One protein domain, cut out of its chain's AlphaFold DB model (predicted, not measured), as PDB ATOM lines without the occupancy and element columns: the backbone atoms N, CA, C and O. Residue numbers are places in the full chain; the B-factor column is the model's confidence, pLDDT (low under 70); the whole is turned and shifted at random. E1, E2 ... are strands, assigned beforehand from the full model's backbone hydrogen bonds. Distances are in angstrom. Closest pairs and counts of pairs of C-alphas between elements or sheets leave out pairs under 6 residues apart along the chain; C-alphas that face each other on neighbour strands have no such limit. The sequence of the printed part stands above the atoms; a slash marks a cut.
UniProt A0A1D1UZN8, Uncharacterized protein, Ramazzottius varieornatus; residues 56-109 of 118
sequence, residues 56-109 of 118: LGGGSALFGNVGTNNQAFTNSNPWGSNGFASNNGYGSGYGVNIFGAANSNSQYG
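This is residues 56 to 109 of the 118 residues of an uncharacterized protein of Ramazzottius varieornatus (UniProt A0A1D1UZN8). A long, narrow ribbon of two strands, E1 and E2, is folded back on itself like a hairpin bent double, with both strands turning sharply at one end of a thin rod. The fold is at residues 62 and 94, and the loop of residues 76 to 81 that joins the strands is at the other end. The printed part has 54 residues with no named helix and two named strands, E1 then E2, in one antiparallel sheet of order E1 - E2; the class is all strand. The whole is only just extended, close to loose, with a radius of gyration of the C-alphas of 15.3 A and spans of 49 by 10 by 10 A.

E1 is residues 56 to 75, from C-alpha 56 at (308.768, 225.468, 239.581) to C-alpha 75 at (314.798, 211.754, 228.910), 18.4 A from first to last C-alpha. It bends by 176 degrees at Leu 62. E2, the longest strand by residues, is residues 82 to 107, 8.7 A from first to last C-alpha, and ends with C-alpha 107 at (311.188, 215.719, 221.387). It bends by 176 degrees at Tyr 94, whose C-alpha is at (313.932, 243.241, 253.199).

E1 and E2 are antiparallel neighbours and form a hairpin. Before the bend of E1, the C-alphas of Gly 58 and Phe 99 face each other at 4.0 A, and N 59 and O 98 are within hydrogen-bond range at 2.8 A. Near the bends, the C-alphas of Phe 63 and Tyr 94 face each other at 4.6 A. Beyond the bend of E1, N 72 and O 85 are within hydrogen-bond range at 2.8 A.

The C-alphas of Trp 79 and Tyr 94, 49.1 A apart, are the two farthest apart. The printed part has no cut, and the link from E1 to E2, six residues, is short. The mean pLDDT of the printed part is 78.8; residues 76 to 81 and 106 to 109 are under 70.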
ATOM      1  N   LEU A  56     309.197 224.165 239.093       83.56
ATOM      2  CA  LEU A  56     308.768 225.468 239.581       83.56
ATOM      3  C   LEU A  56     309.240 225.603 241.019       83.56
ATOM      4  O   LEU A  56     309.100 224.670 241.810       83.56
ATOM      5  N   GLY A  57     309.775 226.763 241.357       79.25
ATOM      6  CA  GLY A  57     310.268 227.004 242.699       79.25
ATOM      7  C   GLY A  57     310.531 228.472 242.937       79.25
ATOM      8  O   GLY A  57     310.752 229.256 242.014       79.25
ATOM      9  N   GLY A  58     310.448 228.844 244.201       83.94
ATOM     10  CA  GLY A  58     310.511 230.220 244.634       83.94
ATOM     11  C   GLY A  58     310.256 230.321 246.125       83.94
ATOM     12  O   GLY A  58     309.906 229.339 246.779       83.94
ATOM     13  N   GLY A  59     310.438 231.518 246.652       80.69
ATOM     14  CA  GLY A  59     310.225 231.811 248.052       80.69
ATOM     15  C   GLY A  59     310.106 233.303 248.296       80.69
ATOM     16  O   GLY A  59     310.445 234.140 247.456       80.69
ATOM     17  N   SER A  60     309.624 233.615 249.486       86.06
ATOM     18  CA  SER A  60     309.456 234.972 249.974       86.06
ATOM     19  C   SER A  60     310.038 235.073 251.374       86.06
ATOM     20  O   SER A  60     309.719 234.238 252.220       86.06
ATOM     21  N   ALA A  61     310.842 236.095 251.640       79.50
ATOM     22  CA  ALA A  61     311.331 236.409 252.975       79.50
ATOM     23  C   ALA A  61     311.107 237.888 253.280       79.50
ATOM     24  O   ALA A  61     311.525 238.769 252.530       79.50
ATOM     25  N   LEU A  62     310.475 238.167 254.423       78.56
ATOM     26  CA  LEU A  62     310.287 239.535 254.907       78.56
ATOM     27  C   LEU A  62     311.632 240.171 255.299       78.56
ATOM     28  O   LEU A  62     311.842 241.358 255.071       78.56
ATOM     29  N   PHE A  63     312.550 239.365 255.833       84.69
ATOM     30  CA  PHE A  63     313.928 239.728 256.147       84.69
ATOM     31  C   PHE A  63     314.805 238.499 255.899       84.69
ATOM     32  O   PHE A  63     314.478 237.412 256.377       84.69
ATOM     33  N   GLY A  64     315.914 238.659 255.183       83.19
ATOM     34  CA  GLY A  64     316.888 237.591 254.968       83.19
ATOM     35  C   GLY A  64     317.012 237.189 253.505       83.19
ATOM     36  O   GLY A  64     316.823 238.006 252.604       83.19
ATOM     37  N   ASN A  65     317.403 235.938 253.275       88.31
ATOM     38  CA  ASN A  65     317.855 235.480 251.969       88.31
ATOM     39  C   ASN A  65     316.918 234.391 251.456       88.31
ATOM     40  O   ASN A  65     316.578 233.461 252.184       88.31
ATOM     41  N   VAL A  66     316.535 234.497 250.189       80.19
ATOM     42  CA  VAL A  66     315.762 233.489 249.470       80.19
ATOM     43  C   VAL A  66     316.622 232.972 248.332       80.19
ATOM     44  O   VAL A  66     317.178 233.750 247.559       80.19
ATOM     45  N   GLY A  67     316.716 231.650 248.228       84.50
ATOM     46  CA  GLY A  67     317.329 230.959 247.106       84.50
ATOM     47  C   GLY A  67     316.352 229.955 246.509       84.50
ATOM     48  O   GLY A  67     315.598 229.308 247.232       84.50
ATOM     49  N   THR A  68     316.375 229.814 245.193       83.62
ATOM     50  CA  THR A  68     315.657 228.777 244.457       83.62
ATOM     51  C   THR A  68     316.595 228.151 243.430       83.62
ATOM     52  O   THR A  68     317.398 228.847 242.808       83.62
ATOM     53  N   ASN A  69     316.518 226.829 243.297       87.88
ATOM     54  CA  ASN A  69     317.233 226.050 242.296       87.88
ATOM     55  C   ASN A  69     316.233 225.084 241.671       87.88
ATOM     56  O   ASN A  69     315.841 224.091 242.283       87.88
ATOM     57  N   ASN A  70     315.803 225.418 240.463       86.50
ATOM     58  CA  ASN A  70     314.824 224.652 239.719       86.50
ATOM     59  C   ASN A  70     315.562 223.912 238.615       86.50
ATOM     60  O   ASN A  70     316.189 224.536 237.760       86.50
ATOM     61  N   GLN A  71     315.482 222.585 238.624       85.56
ATOM     62  CA  GLN A  71     316.088 221.732 237.606       85.56
ATOM     63  C   GLN A  71     315.009 220.855 236.998       85.56
ATOM     64  O   GLN A  71     314.343 220.100 237.703       85.56
ATOM     65  N   ALA A  72     314.843 220.957 235.687       82.38
ATOM     66  CA  ALA A  72     313.970 220.096 234.919       82.38
ATOM     67  C   ALA A  72     314.822 219.222 234.001       82.38
ATOM     68  O   ALA A  72     315.646 219.716 233.231       82.38
ATOM     69  N   PHE A  73     314.604 217.914 234.085       80.56
ATOM     70  CA  PHE A  73     315.273 216.927 233.256       80.56
ATOM     71  C   PHE A  73     314.235 216.105 232.506       80.56
ATOM     72  O   PHE A  73     313.271 215.613 233.094       80.56
ATOM     73  N   THR A  74     314.455 215.932 231.210       80.75
ATOM     74  CA  THR A  74     313.644 215.062 230.359       80.75
ATOM     75  C   THR A  74     314.536 214.087 229.630       80.75
ATOM     76  O   THR A  74     315.467 214.503 228.942       80.75
ATOM     77  N   ASN A  75     314.194 212.808 229.710       73.56
ATOM     78  CA  ASN A  75     314.798 211.754 228.910       73.56
ATOM     79  C   ASN A  75     313.706 211.113 228.054       73.56
ATOM     80  O   ASN A  75     312.720 210.611 228.597       73.56
ATOM     81  N   SER A  76     313.882 211.138 226.733       68.50
ATOM     82  CA  SER A  76     313.089 210.317 225.821       68.50
ATOM     83  C   SER A  76     313.898 209.058 225.441       68.50
ATOM     84  O   SER A  76     314.845 209.118 224.667       68.50
ATOM     85  N   ASN A  77     313.543 207.901 226.020       63.88
ATOM     86  CA  ASN A  77     314.131 206.564 225.766       63.88
ATOM     87  C   ASN A  77     314.196 206.168 224.261       63.88
ATOM     88  O   ASN A  77     313.513 206.761 223.427       63.88
ATOM     89  N   PRO A  78     314.792 205.007 223.906       52.19
ATOM     90  CA  PRO A  78     316.216 204.642 223.863       52.19
ATOM     91  C   PRO A  78     316.963 205.182 222.618       52.19
ATOM     92  O   PRO A  78     318.148 204.911 222.444       52.19
ATOM     93  N   TRP A  79     316.284 205.934 221.749       57.97
ATOM     94  CA  TRP A  79     316.868 206.633 220.591       57.97
ATOM     95  C   TRP A  79     316.606 208.147 220.641       57.97
ATOM     96  O   TRP A  79     316.840 208.850 219.660       57.97
ATOM     97  N   GLY A  80     316.044 208.641 221.748       63.25
ATOM     98  CA  GLY A  80     315.592 210.018 221.900       63.25
ATOM     99  C   GLY A  80     316.591 210.946 222.585       63.25
ATOM    100  O   GLY A  80     317.690 210.568 222.993       63.25
ATOM    101  N   SER A  81     316.195 212.216 222.619       63.88
ATOM    102  CA  SER A  81     317.006 213.359 223.028       63.88
ATOM    103  C   SER A  81     316.969 213.548 224.549       63.88
ATOM    104  O   SER A  81     315.961 213.280 225.209       63.88
ATOM    105  N   ASN A  82     318.049 214.068 225.126       78.50
ATOM    106  CA  ASN A  82     318.060 214.513 226.516       78.50
ATOM    107  C   ASN A  82     317.818 216.019 226.553       78.50
ATOM    108  O   ASN A  82     318.530 216.788 225.909       78.50
ATOM    109  N   GLY A  83     316.819 216.433 227.323       74.94
ATOM    110  CA  GLY A  83     316.568 217.834 227.629       74.94
ATOM    111  C   GLY A  83     316.989 218.130 229.063       74.94
ATOM    112  O   GLY A  83     316.691 217.355 229.977       74.94
ATOM    113  N   PHE A  84     317.671 219.255 229.249       84.12
ATOM    114  CA  PHE A  84     318.007 219.789 230.561       84.12
ATOM    115  C   PHE A  84     317.685 221.279 230.595       84.12
ATOM    116  O   PHE A  84     318.078 222.025 229.699       84.12
ATOM    117  N   ALA A  85     317.004 221.711 231.649       78.00
ATOM    118  CA  ALA A  85     316.776 223.114 231.937       78.00
ATOM    119  C   ALA A  85     317.051 223.388 233.413       78.00
ATOM    120  O   ALA A  85     316.681 222.605 234.288       78.00
ATOM    121  N   SER A  86     317.677 224.527 233.693       85.25
ATOM    122  CA  SER A  86     317.936 224.993 235.050       85.25
ATOM    123  C   SER A  86     317.574 226.464 235.175       85.25
ATOM    124  O   SER A  86     317.812 227.252 234.260       85.25
ATOM    125  N   ASN A  87     316.992 226.827 236.312       81.56
ATOM    126  CA  ASN A  87     316.716 228.198 236.695       81.56
ATOM    127  C   ASN A  87     317.080 228.369 238.171       81.56
ATOM    128  O   ASN A  87     316.469 227.750 239.040       81.56
ATOM    129  N   ASN A  88     318.088 229.199 238.429       87.06
ATOM    130  CA  ASN A  88     318.536 229.534 239.772       87.06
ATOM    131  C   ASN A  88     318.234 231.004 240.042       87.06
ATOM    132  O   ASN A  88     318.577 231.869 239.237       87.06
ATOM    133  N   GLY A  89     317.635 231.281 241.194       78.88
ATOM    134  CA  GLY A  89     317.331 232.633 241.645       78.88
ATOM    135  C   GLY A  89     317.802 232.826 243.075       78.88
ATOM    136  O   GLY A  89     317.597 231.957 243.918       78.88
ATOM    137  N   TYR A  90     318.440 233.958 243.358       88.38
ATOM    138  CA  TYR A  90     318.886 234.307 244.701       88.38
ATOM    139  C   TYR A  90     318.668 235.791 244.970       88.38
ATOM    140  O   TYR A  90     318.856 236.629 244.090       88.38
ATOM    141  N   GLY A  91     318.281 236.105 246.198       82.31
ATOM    142  CA  GLY A  91     317.996 237.460 246.636       82.31
ATOM    143  C   GLY A  91     318.134 237.555 248.143       82.31
ATOM    144  O   GLY A  91     317.886 236.596 248.871       82.31
ATOM    145  N   SER A  92     318.569 238.719 248.608       87.44
ATOM    146  CA  SER A  92     318.824 239.005 250.016       87.44
ATOM    147  C   SER A  92     318.367 240.422 250.326       87.44
ATOM    148  O   SER A  92     318.577 241.326 249.514       87.44
ATOM    149  N   GLY A  93     317.716 240.609 251.471       83.25
ATOM    150  CA  GLY A  93     317.258 241.919 251.916       83.25
ATOM    151  C   GLY A  93     315.922 241.885 252.647       83.25
ATOM    152  O   GLY A  93     315.540 240.894 253.271       83.25
ATOM    153  N   TYR A  94     315.228 243.014 252.577       83.69
ATOM    154  CA  TYR A  94     313.932 243.241 253.199       83.69
ATOM    155  C   TYR A  94     312.841 243.055 252.140       83.69
ATOM    156  O   TYR A  94     312.856 243.747 251.124       83.69
ATOM    157  N   GLY A  95     311.914 242.125 252.355       81.44
ATOM    158  CA  GLY A  95     310.828 241.840 251.411       81.44
ATOM    159  C   GLY A  95     311.294 241.184 250.107       81.44
ATOM    160  O   GLY A  95     310.837 241.552 249.027       81.44
ATOM    161  N   VAL A  96     312.212 240.222 250.191       83.38
ATOM    162  CA  VAL A  96     312.699 239.474 249.028       83.38
ATOM    163  C   VAL A  96     311.624 238.503 248.556       83.38
ATOM    164  O   VAL A  96     311.184 237.654 249.323       83.38
ATOM    165  N   ASN A  97     311.264 238.585 247.279       85.56
ATOM    166  CA  ASN A  97     310.388 237.635 246.601       85.56
ATOM    167  C   ASN A  97     311.079 237.131 245.341       85.56
ATOM    168  O   ASN A  97     311.499 237.934 244.507       85.56
ATOM    169  N   ILE A  98     311.183 235.813 245.191       82.50
ATOM    170  CA  ILE A  98     311.821 235.201 244.025       82.50
ATOM    171  C   ILE A  98     310.985 234.027 243.576       82.50
ATOM    172  O   ILE A  98     310.673 233.146 244.369       82.50
ATOM    173  N   PHE A  99     310.677 233.995 242.287       88.06
ATOM    174  CA  PHE A  99     309.990 232.890 241.641       88.06
ATOM    175  C   PHE A  99     310.715 232.567 240.345       88.06
ATOM    176  O   PHE A  99     311.121 233.464 239.605       88.06
ATOM    177  N   GLY A 100     310.883 231.281 240.083       80.25
ATOM    178  CA  GLY A 100     311.548 230.774 238.903       80.25
ATOM    179  C   GLY A 100     310.826 229.555 238.355       80.25
ATOM    180  O   GLY A 100     310.111 228.838 239.058       80.25
ATOM    181  N   ALA A 101     311.067 229.302 237.077       81.12
ATOM    182  CA  ALA A 101     310.601 228.120 236.373       81.12
ATOM    183  C   ALA A 101     311.735 227.595 235.492       81.12
ATOM    184  O   ALA A 101     312.380 228.370 234.783       81.12
ATOM    185  N   ALA A 102     311.971 226.291 235.529       84.88
ATOM    186  CA  ALA A 102     312.786 225.571 234.566       84.88
ATOM    187  C   ALA A 102     311.870 224.610 233.807       84.88
ATOM    188  O   ALA A 102     311.169 223.807 234.420       84.88
ATOM    189  N   ASN A 103     311.857 224.708 232.481       83.25
ATOM    190  CA  ASN A 103     311.074 223.834 231.617       83.25
ATOM    191  C   ASN A 103     312.032 223.149 230.649       83.25
ATOM    192  O   ASN A 103     312.737 223.818 229.894       83.25
ATOM    193  N   SER A 104     312.067 221.825 230.712       81.25
ATOM    194  CA  SER A 104     312.788 220.994 229.770       81.25
ATOM    195  C   SER A 104     311.779 220.279 228.892       81.25
ATOM    196  O   SER A 104     310.888 219.599 229.396       81.25
ATOM    197  N   ASN A 105     311.941 220.395 227.580       77.31
ATOM    198  CA  ASN A 105     311.164 219.635 226.617       77.31
ATOM    199  C   ASN A 105     312.126 218.900 225.689       77.31
ATOM    200  O   ASN A 105     312.984 219.511 225.054       77.31
ATOM    201  N   SER A 106     311.979 217.586 225.623       69.31
ATOM    202  CA  SER A 106     312.715 216.722 224.718       69.31
ATOM    203  C   SER A 106     311.737 216.087 223.745       69.31
ATOM    204  O   SER A 106     310.844 215.340 224.142       69.31
ATOM    205  N   GLN A 107     311.910 216.382 222.462       64.69
ATOM    206  CA  GLN A 107     311.188 215.719 221.387       64.69
ATOM    207  C   GLN A 107     312.101 214.703 220.707       64.69
ATOM    208  O   GLN A 107     313.246 214.995 220.359       64.69
ATOM    209  N   TYR A 108     311.573 213.500 220.504       65.31
ATOM    210  CA  TYR A 108     312.107 212.532 219.566       65.31
ATOM    211  C   TYR A 108     312.001 213.139 218.168       65.31
ATOM    212  O   TYR A 108     310.906 213.404 217.667       65.31
ATOM    213  N   GLY A 109     313.152 213.371 217.542       52.19
ATOM    214  CA  GLY A 109     313.211 213.707 216.131       52.19
ATOM    215  C   GLY A 109     312.732 212.504 215.335       52.19
ATOM    216  O   GLY A 109     313.506 211.590 215.069       52.19
TER     217      GLY A 109